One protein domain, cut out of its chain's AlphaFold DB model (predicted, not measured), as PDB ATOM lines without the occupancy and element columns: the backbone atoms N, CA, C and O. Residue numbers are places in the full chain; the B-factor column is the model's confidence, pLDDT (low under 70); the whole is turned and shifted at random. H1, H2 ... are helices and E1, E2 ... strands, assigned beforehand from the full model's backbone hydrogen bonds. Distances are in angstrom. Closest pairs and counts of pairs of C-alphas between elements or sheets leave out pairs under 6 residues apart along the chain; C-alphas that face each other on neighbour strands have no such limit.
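AT A GLANCE: This is residues 54 to 129 of the 157 residues of an uncharacterized protein of Amoebophilus asiaticus (strain 5a2) (UniProt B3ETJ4). A twisted four-strand sheet, E1 to E4, forms one wall, and a small two-strand ribbon, E5 and E6, stands partly face to face with it; E4 turns over into E5, and the short helix H1 lies near E1 and leads straight into E6. The 76 printed residues hold E1 E2 E3 E4 E5 H1 E6 in that order, mixed helices and strands, with under half of the residues in named elements. Both sheets, E1 - E2 - E3 - E4 and E5 - E6, are antiparallel. The whole is compact, with a radius of gyration of the C-alphas of 11.6 A and spans of 35 by 29 by 19 A.

IN THESE COORDINATES: Find C-alpha 66 at (17.061, -0.561, 39.159), where E1, residues 66 to 68, begins. E2, residues 74 to 80, runs 18.7 A, and E3, residues 83 to 89, runs 19.7 A. E4 is residues 98 to 101 and E5 103 to 105. H1, residues 119 to 125, runs 10.1 A; E6, residues 126 to 128, ends at C-alpha 128, (23.465, 6.958, 48.507).

HOW THE PARTS SIT: Look first at the meander E1 E2 E3 E4, each strand the antiparallel neighbour of the one before. N 67 and O 75 are 2.8 A apart in the hairpin E1 and E2, N 76 and O 87 2.8 A in E2 and E3, N 88 and O 98 2.9 A in E3 and E4. E4 runs on into E5 across a break of 1 residue, at 62 degrees; E5 and E6 are antiparallel neighbours, with N 127 and O 104 within hydrogen-bond range at 3.0 A. H1 only grazes the sheet; its closest C-alphas to E1 are Gln 123 and Thr 68, 5.6 A. In H1, 2 of 3 O i to N i+4 pairs are within hydrogen-bond range.

THE WHOLE: The farthest C-alphas, Gln 54 and Lys 94, are 35.6 A apart. The printed part has no cut; the link E5 to H1 is long. Look for pLDDT under 70 at residues 54 to 59, 94 to 95, 102 to 103, 107 to 109 and 127 to 129.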
ATOM      1  N   GLN A  54      26.842 -12.434  55.284       44.47
ATOM      2  CA  GLN A  54      25.455 -12.752  54.929       44.47
ATOM      3  C   GLN A  54      24.859 -11.902  53.791       44.47
ATOM      4  O   GLN A  54      24.118 -12.435  52.971       44.47
ATOM      5  N   LEU A  55      25.184 -10.611  53.715       51.84
ATOM      6  CA  LEU A  55      24.776  -9.706  52.637       51.84
ATOM      7  C   LEU A  55      25.500 -10.062  51.329       51.84
ATOM      8  O   LEU A  55      24.860 -10.092  50.283       51.84
ATOM      9  N   GLN A  56      26.783 -10.451  51.396       53.56
ATOM     10  CA  GLN A  56      27.543 -10.974  50.246       53.56
ATOM     11  C   GLN A  56      26.954 -12.266  49.659       53.56
ATOM     12  O   GLN A  56      26.998 -12.457  48.448       53.56
ATOM     13  N   ALA A  57      26.366 -13.142  50.478       52.59
ATOM     14  CA  ALA A  57      25.755 -14.385  49.996       52.59
ATOM     15  C   ALA A  57      24.429 -14.168  49.239       52.59
ATOM     16  O   ALA A  57      23.956 -15.081  48.565       52.59
ATOM     17  N   ASN A  58      23.825 -12.978  49.338       60.94
ATOM     18  CA  ASN A  58      22.474 -12.708  48.845       60.94
ATOM     19  C   ASN A  58      22.395 -11.441  47.974       60.94
ATOM     20  O   ASN A  58      21.359 -10.789  47.919       60.94
ATOM     21  N   ILE A  59      23.488 -11.078  47.295       66.81
ATOM     22  CA  ILE A  59      23.539  -9.936  46.361       66.81
ATOM     23  C   ILE A  59      22.894 -10.226  44.999       66.81
ATOM     24  O   ILE A  59      22.464  -9.291  44.329       66.81
ATOM     25  N   GLN A  60      22.775 -11.500  44.603       72.88
ATOM     26  CA  GLN A  60      22.177 -11.917  43.322       72.88
ATOM     27  C   GLN A  60      20.822 -11.271  42.993       72.88
ATOM     28  O   GLN A  60      20.640 -10.870  41.847       72.88
ATOM     29  N   PRO A  61      19.875 -11.128  43.939       76.56
ATOM     30  CA  PRO A  61      18.577 -10.537  43.647       76.56
ATOM     31  C   PRO A  61      18.636  -9.053  43.271       76.56
ATOM     32  O   PRO A  61      17.671  -8.550  42.705       76.56
ATOM     33  N   LEU A  62      19.729  -8.351  43.595       76.62
ATOM     34  CA  LEU A  62      19.898  -6.924  43.315       76.62
ATOM     35  C   LEU A  62      20.716  -6.642  42.058       76.62
ATOM     36  O   LEU A  62      20.590  -5.551  41.510       76.62
ATOM     37  N   VAL A  63      21.539  -7.588  41.599       79.69
ATOM     38  CA  VAL A  63      22.332  -7.411  40.375       79.69
ATOM     39  C   VAL A  63      21.395  -7.148  39.196       79.69
ATOM     40  O   VAL A  63      20.372  -7.812  39.042       79.69
ATOM     41  N   ASP A  64      21.729  -6.136  38.396       79.19
ATOM     42  CA  ASP A  64      20.958  -5.657  37.244       79.19
ATOM     43  C   ASP A  64      19.564  -5.096  37.584       79.19
ATOM     44  O   ASP A  64      18.769  -4.806  36.686       79.19
ATOM     45  N   GLN A  65      19.259  -4.885  38.867       82.94
ATOM     46  CA  GLN A  65      18.020  -4.237  39.287       82.94
ATOM     47  C   GLN A  65      18.194  -2.733  39.425       82.94
ATOM     48  O   GLN A  65      19.166  -2.244  40.008       82.94
ATOM     49  N   THR A  66      17.182  -2.003  38.957       85.00
ATOM     50  CA  THR A  66      17.061  -0.561  39.159       85.00
ATOM     51  C   THR A  66      16.056  -0.266  40.265       85.00
ATOM     52  O   THR A  66      14.886  -0.643  40.193       85.00
ATOM     53  N   VAL A  67      16.500   0.469  41.278       84.56
ATOM     54  CA  VAL A  67      15.700   0.904  42.425       84.56
ATOM     55  C   VAL A  67      15.727   2.423  42.551       84.56
ATOM     56  O   VAL A  67      16.589   3.100  41.995       84.56
ATOM     57  N   THR A  68      14.766   2.983  43.284       85.62
ATOM     58  CA  THR A  68      14.723   4.422  43.570       85.62
ATOM     59  C   THR A  68      15.297   4.694  44.956       85.62
ATOM     60  O   THR A  68      14.728   4.243  45.949       85.62
ATOM     61  N   ALA A  69      16.380   5.458  45.032       83.19
ATOM     62  CA  ALA A  69      16.978   5.880  46.295       83.19
ATOM     63  C   ALA A  69      16.460   7.247  46.757       83.19
ATOM     64  O   ALA A  69      15.734   7.932  46.026       83.19
ATOM     65  N   GLU A  70      16.829   7.637  47.981       75.38
ATOM     66  CA  GLU A  70      16.520   8.953  48.548       75.38
ATOM     67  C   GLU A  70      16.838  10.087  47.554       75.38
ATOM     68  O   GLU A  70      17.802  10.013  46.796       75.38
ATOM     69  N   GLY A  71      15.977  11.108  47.486       73.94
ATOM     70  CA  GLY A  71      16.072  12.173  46.474       73.94
ATOM     71  C   GLY A  71      15.470  11.818  45.105       73.94
ATOM     72  O   GLY A  71      15.375  12.677  44.235       73.94
ATOM     73  N   GLY A  72      14.992  10.583  44.911       78.62
ATOM     74  CA  GLY A  72      14.343  10.161  43.665       78.62
ATOM     75  C   GLY A  72      15.316   9.745  42.563       78.62
ATOM     76  O   GLY A  72      14.896   9.581  41.419       78.62
ATOM     77  N   HIS A  73      16.592   9.560  42.902       83.38
ATOM     78  CA  HIS A  73      17.619   9.086  41.983       83.38
ATOM     79  C   HIS A  73      17.385   7.615  41.619       83.38
ATOM     80  O   HIS A  73      16.997   6.805  42.470       83.38
ATOM     81  N   ALA A  74      17.626   7.270  40.355       85.81
ATOM     82  CA  ALA A  74      17.613   5.885  39.913       85.81
ATOM     83  C   ALA A  74      18.978   5.259  40.212       85.81
ATOM     84  O   ALA A  74      20.018   5.838  39.900       85.81
ATOM     85  N   VAL A  75      18.975   4.088  40.837       84.31
ATOM     86  CA  VAL A  75      20.180   3.360  41.231       84.31
ATOM     87  C   VAL A  75      20.121   1.976  40.627       84.31
ATOM     88  O   VAL A  75      19.199   1.222  40.924       84.31
ATOM     89  N   THR A  76      21.102   1.642  39.800       87.00
ATOM     90  CA  THR A  76      21.261   0.308  39.225       87.00
ATOM     91  C   THR A  76      22.447  -0.370  39.880       87.00
ATOM     92  O   THR A  76      23.558   0.163  39.830       87.00
ATOM     93  N   PHE A  77      22.229  -1.532  40.488       84.69
ATOM     94  CA  PHE A  77      23.314  -2.296  41.094       84.69
ATOM     95  C   PHE A  77      23.958  -3.240  40.085       84.69
ATOM     96  O   PHE A  77      23.281  -3.828  39.243       84.69
ATOM     97  N   TYR A  78      25.268  -3.413  40.196       81.31
ATOM     98  CA  TYR A  78      26.026  -4.355  39.384       81.31
ATOM     99  C   TYR A  78      27.164  -4.958  40.199       81.31
ATOM    100  O   TYR A  78      27.667  -4.358  41.150       81.31
ATOM    101  N   GLU A  79      27.584  -6.156  39.815       80.31
ATOM    102  CA  GLU A  79      28.753  -6.795  40.399       80.31
ATOM    103  C   GLU A  79      30.013  -6.373  39.637       80.31
ATOM    104  O   GLU A  79      30.082  -6.450  38.408       80.31
ATOM    105  N   TYR A  80      31.038  -5.939  40.364       76.44
ATOM    106  CA  TYR A  80      32.346  -5.646  39.797       76.44
ATOM    107  C   TYR A  80      33.439  -6.206  40.694       76.44
ATOM    108  O   TYR A  80      33.570  -5.820  41.851       76.44
ATOM    109  N   LYS A  81      34.248  -7.118  40.142       77.56
ATOM    110  CA  LYS A  81      35.345  -7.800  40.857       77.56
ATOM    111  C   LYS A  81      34.901  -8.513  42.150       77.56
ATOM    112  O   LYS A  81      35.680  -8.591  43.093       77.56
ATOM    113  N   GLY A  82      33.679  -9.051  42.181       71.56
ATOM    114  CA  GLY A  82      33.130  -9.734  43.358       71.56
ATOM    115  C   GLY A  82      32.547  -8.797  44.421       71.56
ATOM    116  O   GLY A  82      32.178  -9.254  45.500       71.56
ATOM    117  N   GLU A  83      32.465  -7.494  44.136       74.12
ATOM    118  CA  GLU A  83      31.869  -6.491  45.018       74.12
ATOM    119  C   GLU A  83      30.607  -5.899  44.381       74.12
ATOM    120  O   GLU A  83      30.561  -5.647  43.174       74.12
ATOM    121  N   LEU A  84      29.580  -5.652  45.200       74.44
ATOM    122  CA  LEU A  84      28.372  -4.958  44.765       74.44
ATOM    123  C   LEU A  84      28.666  -3.460  44.656       74.44
ATOM    124  O   LEU A  84      29.015  -2.809  45.640       74.44
ATOM    125  N   GLN A  85      28.502  -2.914  43.460       80.25
ATOM    126  CA  GLN A  85      28.609  -1.489  43.176       80.25
ATOM    127  C   GLN A  85      27.277  -0.960  42.657       80.25
ATOM    128  O   GLN A  85      26.376  -1.730  42.314       80.25
ATOM    129  N   ALA A  86      27.156   0.363  42.568       82.75
ATOM    130  CA  ALA A  86      26.010   0.967  41.917       82.75
ATOM    131  C   ALA A  86      26.370   2.084  40.943       82.75
ATOM    132  O   ALA A  86      27.354   2.815  41.092       82.75
ATOM    133  N   SER A  87      25.500   2.196  39.949       83.12
ATOM    134  CA  SER A  87      25.393   3.289  39.002       83.12
ATOM    135  C   SER A  87      24.205   4.150  39.406       83.12
ATOM    136  O   SER A  87      23.077   3.661  39.457       83.12
ATOM    137  N   VAL A  88      24.444   5.427  39.679       82.75
ATOM    138  CA  VAL A  88      23.405   6.382  40.072       82.75
ATOM    139  C   VAL A  88      23.141   7.352  38.928       82.75
ATOM    140  O   VAL A  88      24.047   8.059  38.484       82.75
ATOM    141  N   GLU A  89      21.890   7.410  38.486       83.88
ATOM    142  CA  GLU A  89      21.374   8.433  37.581       83.88
ATOM    143  C   GLU A  89      20.559   9.452  38.401       83.88
ATOM    144  O   GLU A  89      19.498   9.119  38.951       83.88
ATOM    145  N   PRO A  90      21.047  10.695  38.553       79.56
ATOM    146  CA  PRO A  90      20.351  11.708  39.320       79.56
ATOM    147  C   PRO A  90      19.080  12.171  38.607       79.56
ATOM    148  O   PRO A  90      19.095  12.421  37.406       79.56
ATOM    149  N   LEU A  91      18.000  12.390  39.364       77.12
ATOM    150  CA  LEU A  91      16.764  12.966  38.842       77.12
ATOM    151  C   LEU A  91      16.970  14.359  38.217       77.12
ATOM    152  O   LEU A  91      16.414  14.643  37.157       77.12
ATOM    153  N   ASP A  92      17.777  15.208  38.860       73.62
ATOM    154  CA  ASP A  92      17.946  16.619  38.479       73.62
ATOM    155  C   ASP A  92      19.024  16.849  37.404       73.62
ATOM    156  O   ASP A  92      19.013  17.870  36.716       73.62
ATOM    157  N   GLU A  93      19.950  15.902  37.218       73.62
ATOM    158  CA  GLU A  93      21.053  16.011  36.256       73.62
ATOM    159  C   GLU A  93      20.885  15.016  35.109       73.62
ATOM    160  O   GLU A  93      21.459  13.925  35.091       73.62
ATOM    161  N   LYS A  94      20.131  15.429  34.090       64.94
ATOM    162  CA  LYS A  94      19.990  14.643  32.865       64.94
ATOM    163  C   LYS A  94      21.365  14.462  32.203       64.94
ATOM    164  O   LYS A  94      22.037  15.453  31.921       64.94
ATOM    165  N   HIS A  95      21.740  13.214  31.909       67.81
ATOM    166  CA  HIS A  95      23.020  12.788  31.305       67.81
ATOM    167  C   HIS A  95      24.235  12.680  32.243       67.81
ATOM    168  O   HIS A  95      25.322  12.341  31.769       67.81
ATOM    169  N   SER A  96      24.076  12.911  33.547       75.88
ATOM    170  CA  SER A  96      25.095  12.534  34.532       75.88
ATOM    171  C   SER A  96      24.826  11.104  34.995       75.88
ATOM    172  O   SER A  96      23.774  10.832  35.555       75.88
ATOM    173  N   VAL A  97      25.769  10.189  34.787       78.75
ATOM    174  CA  VAL A  97      25.720   8.846  35.381       78.75
ATOM    175  C   VAL A  97      26.962   8.666  36.236       78.75
ATOM    176  O   VAL A  97      28.081   8.930  35.787       78.75
ATOM    177  N   TYR A  98      26.753   8.265  37.483       79.75
ATOM    178  CA  TYR A  98      27.803   8.118  38.474       79.75
ATOM    179  C   TYR A  98      28.013   6.644  38.802       79.75
ATOM    180  O   TYR A  98      27.233   6.051  39.543       79.75
ATOM    181  N   ASN A  99      29.078   6.072  38.243       81.69
ATOM    182  CA  ASN A  99      29.443   4.668  38.419       81.69
ATOM    183  C   ASN A  99      30.400   4.473  39.599       81.69
ATOM    184  O   ASN A  99      31.172   5.370  39.949       81.69
ATOM    185  N   GLY A 100      30.392   3.265  40.160       72.38
ATOM    186  CA  GLY A 100      31.315   2.851  41.214       72.38
ATOM    187  C   GLY A 100      31.052   3.528  42.550       72.38
ATOM    188  O   GLY A 100      31.972   3.672  43.355       72.38
ATOM    189  N   LEU A 101      29.817   3.980  42.776       72.62
ATOM    190  CA  LEU A 101      29.442   4.547  44.058       72.62
ATOM    191  C   LEU A 101      29.217   3.416  45.070       72.62
ATOM    192  O   LEU A 101      28.479   2.473  44.764       72.62
ATOM    193  N   PRO A 102      29.830   3.497  46.267       67.19
ATOM    194  CA  PRO A 102      29.465   2.617  47.362       67.19
ATOM    195  C   PRO A 102      28.034   2.952  47.790       67.19
ATOM    196  O   PRO A 102      27.687   4.124  47.961       67.19
ATOM    197  N   VAL A 103      27.200   1.926  47.944       65.25
ATOM    198  CA  VAL A 103      25.814   2.087  48.396       65.25
ATOM    199  C   VAL A 103      25.651   1.444  49.754       65.25
ATOM    200  O   VAL A 103      26.066   0.308  49.967       65.25
ATOM    201  N   GLU A 104      25.019   2.183  50.659       71.81
ATOM    202  CA  GLU A 104      24.672   1.702  51.984       71.81
ATOM    203  C   GLU A 104      23.207   1.252  51.957       71.81
ATOM    204  O   GLU A 104      22.279   2.035  51.720       71.81
ATOM    205  N   ILE A 105      23.004  -0.049  52.144       71.12
ATOM    206  CA  ILE A 105      21.680  -0.645  52.302       71.12
ATOM    207  C   ILE A 105      21.479  -0.840  53.797       71.12
ATOM    208  O   ILE A 105      22.330  -1.434  54.453       71.12
ATOM    209  N   LYS A 106      20.362  -0.346  54.337       71.25
ATOM    210  CA  LYS A 106      20.068  -0.517  55.764       71.25
ATOM    211  C   LYS A 106      20.029  -1.997  56.135       71.25
ATOM    212  O   LYS A 106      19.364  -2.785  55.449       71.25
ATOM    213  N   ASP A 107      20.668  -2.321  57.256       63.00
ATOM    214  CA  ASP A 107      20.546  -3.618  57.914       63.00
ATOM    215  C   ASP A 107      19.057  -3.994  58.052       63.00
ATOM    216  O   ASP A 107      18.206  -3.126  58.251       63.00
ATOM    217  N   GLU A 108      18.737  -5.282  57.889       65.62
ATOM    218  CA  GLU A 108      17.366  -5.842  57.843       65.62
ATOM    219  C   GLU A 108      16.570  -5.611  56.540       65.62
ATOM    220  O   GLU A 108      15.409  -6.019  56.431       65.62
ATOM    221  N   THR A 109      17.172  -5.014  55.508       69.38
ATOM    222  CA  THR A 109      16.520  -4.924  54.194       69.38
ATOM    223  C   THR A 109      16.572  -6.264  53.465       69.38
ATOM    224  O   THR A 109      17.639  -6.731  53.075       69.38
ATOM    225  N   ASP A 110      15.404  -6.857  53.210       77.62
ATOM    226  CA  ASP A 110      15.292  -7.984  52.284       77.62
ATOM    227  C   ASP A 110      15.593  -7.529  50.846       77.62
ATOM    228  O   ASP A 110      14.819  -6.805  50.213       77.62
ATOM    229  N   LEU A 111      16.755  -7.954  50.354       76.94
ATOM    230  CA  LEU A 111      17.316  -7.581  49.059       76.94
ATOM    231  C   LEU A 111      16.482  -8.128  47.895       76.94
ATOM    232  O   LEU A 111      16.400  -7.485  46.852       76.94
ATOM    233  N   ALA A 112      15.822  -9.277  48.082       77.81
ATOM    234  CA  ALA A 112      15.018  -9.910  47.042       77.81
ATOM    235  C   ALA A 112      13.687  -9.190  46.807       77.81
ATOM    236  O   ALA A 112      13.225  -9.093  45.671       77.81
ATOM    237  N   SER A 113      13.070  -8.648  47.859       81.75
ATOM    238  CA  SER A 113      11.827  -7.885  47.716       81.75
ATOM    239  C   SER A 113      12.053  -6.412  47.384       81.75
ATOM    240  O   SER A 113      11.139  -5.786  46.846       81.75
ATOM    241  N   LEU A 114      13.243  -5.853  47.645       81.94
ATOM    242  CA  LEU A 114      13.541  -4.428  47.464       81.94
ATOM    243  C   LEU A 114      13.129  -3.860  46.086       81.94
ATOM    244  O   LEU A 114      12.454  -2.824  46.080       81.94
ATOM    245  N   PRO A 115      13.418  -4.513  44.937       82.06
ATOM    246  CA  PRO A 115      13.013  -4.014  43.616       82.06
ATOM    247  C   PRO A 115      11.493  -3.988  43.416       82.06
ATOM    248  O   PRO A 115      10.966  -3.172  42.660       82.06
ATOM    249  N   HIS A 116      10.775  -4.864  44.118       84.19
ATOM    250  CA  HIS A 116       9.326  -5.023  44.017       84.19
ATOM    251  C   HIS A 116       8.549  -4.111  44.977       84.19
ATOM    252  O   HIS A 116       7.325  -4.001  44.871       84.19
ATOM    253  N   LEU A 117       9.230  -3.440  45.910       84.88
ATOM    254  CA  LEU A 117       8.587  -2.528  46.850       84.88
ATOM    255  C   LEU A 117       8.141  -1.224  46.170       84.88
ATOM    256  O   LEU A 117       8.746  -0.779  45.198       84.88
ATOM    257  N   PRO A 118       7.119  -0.534  46.705       86.25
ATOM    258  CA  PRO A 118       6.765   0.808  46.263       86.25
ATOM    259  C   PRO A 118       7.952   1.776  46.355       86.25
ATOM    260  O   PRO A 118       8.677   1.777  47.349       86.25
ATOM    261  N   LYS A 119       8.087   2.683  45.379       84.81
ATOM    262  CA  LYS A 119       9.195   3.659  45.294       84.81
ATOM    263  C   LYS A 119       9.443   4.433  46.593       84.81
ATOM    264  O   LYS A 119      10.586   4.610  46.987       84.81
ATOM    265  N   LYS A 120       8.383   4.835  47.305       82.50
ATOM    266  CA  LYS A 120       8.500   5.518  48.610       82.50
ATOM    267  C   LYS A 120       9.189   4.665  49.682       82.50
ATOM    268  O   LYS A 120       9.857   5.202  50.553       82.50
ATOM    269  N   ILE A 121       9.003   3.345  49.640       82.50
ATOM    270  CA  ILE A 121       9.649   2.411  50.567       82.50
ATOM    271  C   ILE A 121      11.099   2.170  50.140       82.50
ATOM    272  O   ILE A 121      11.972   2.146  51.001       82.50
ATOM    273  N   GLN A 122      11.360   2.059  48.831       82.75
ATOM    274  CA  GLN A 122      12.721   1.944  48.290       82.75
ATOM    275  C   GLN A 122      13.593   3.137  48.719       82.75
ATOM    276  O   GLN A 122      14.667   2.940  49.285       82.75
ATOM    277  N   GLN A 123      13.068   4.360  48.584       82.50
ATOM    278  CA  GLN A 123      13.755   5.605  48.950       82.50
ATOM    279  C   GLN A 123      14.229   5.636  50.406       82.50
ATOM    280  O   GLN A 123      15.305   6.141  50.691       82.50
ATOM    281  N   ASN A 124      13.454   5.063  51.330       78.62
ATOM    282  CA  ASN A 124      13.786   5.065  52.758       78.62
ATOM    283  C   ASN A 124      14.814   3.994  53.159       78.62
ATOM    284  O   ASN A 124      15.304   4.016  54.295       78.62
ATOM    285  N   ARG A 125      15.083   3.022  52.279       78.12
ATOM    286  CA  ARG A 125      15.942   1.857  52.554       78.12
ATOM    287  C   ARG A 125      17.325   1.957  51.914       78.12
ATOM    288  O   ARG A 125      18.232   1.263  52.365       78.12
ATOM    289  N   ILE A 126      17.479   2.813  50.906       74.00
ATOM    290  CA  ILE A 126      18.716   2.972  50.140       74.00
ATOM    291  C   ILE A 126      19.294   4.354  50.421       74.00
ATOM    292  O   ILE A 126      18.695   5.365  50.049       74.00
ATOM    293  N   LEU A 127      20.468   4.377  51.044       68.81
ATOM    294  CA  LEU A 127      21.230   5.591  51.290       68.81
ATOM    295  C   LEU A 127      22.364   5.658  50.262       68.81
ATOM    296  O   LEU A 127      23.247   4.799  50.227       68.81
ATOM    297  N   ILE A 128      22.339   6.678  49.400       67.38
ATOM    298  CA  ILE A 128      23.465   6.958  48.507       67.38
ATOM    299  C   ILE A 128      24.356   7.986  49.192       67.38
ATOM    300  O   ILE A 128      23.971   9.144  49.364       67.38
ATOM    301  N   GLN A 129      25.585   7.598  49.515       64.62
ATOM    302  CA  GLN A 129      26.595   8.561  49.928       64.62
ATOM    303  C   GLN A 129      27.244   9.183  48.682       64.62
ATOM    304  O   GLN A 129      28.270   8.710  48.189       64.62
TER     305      GLN A 129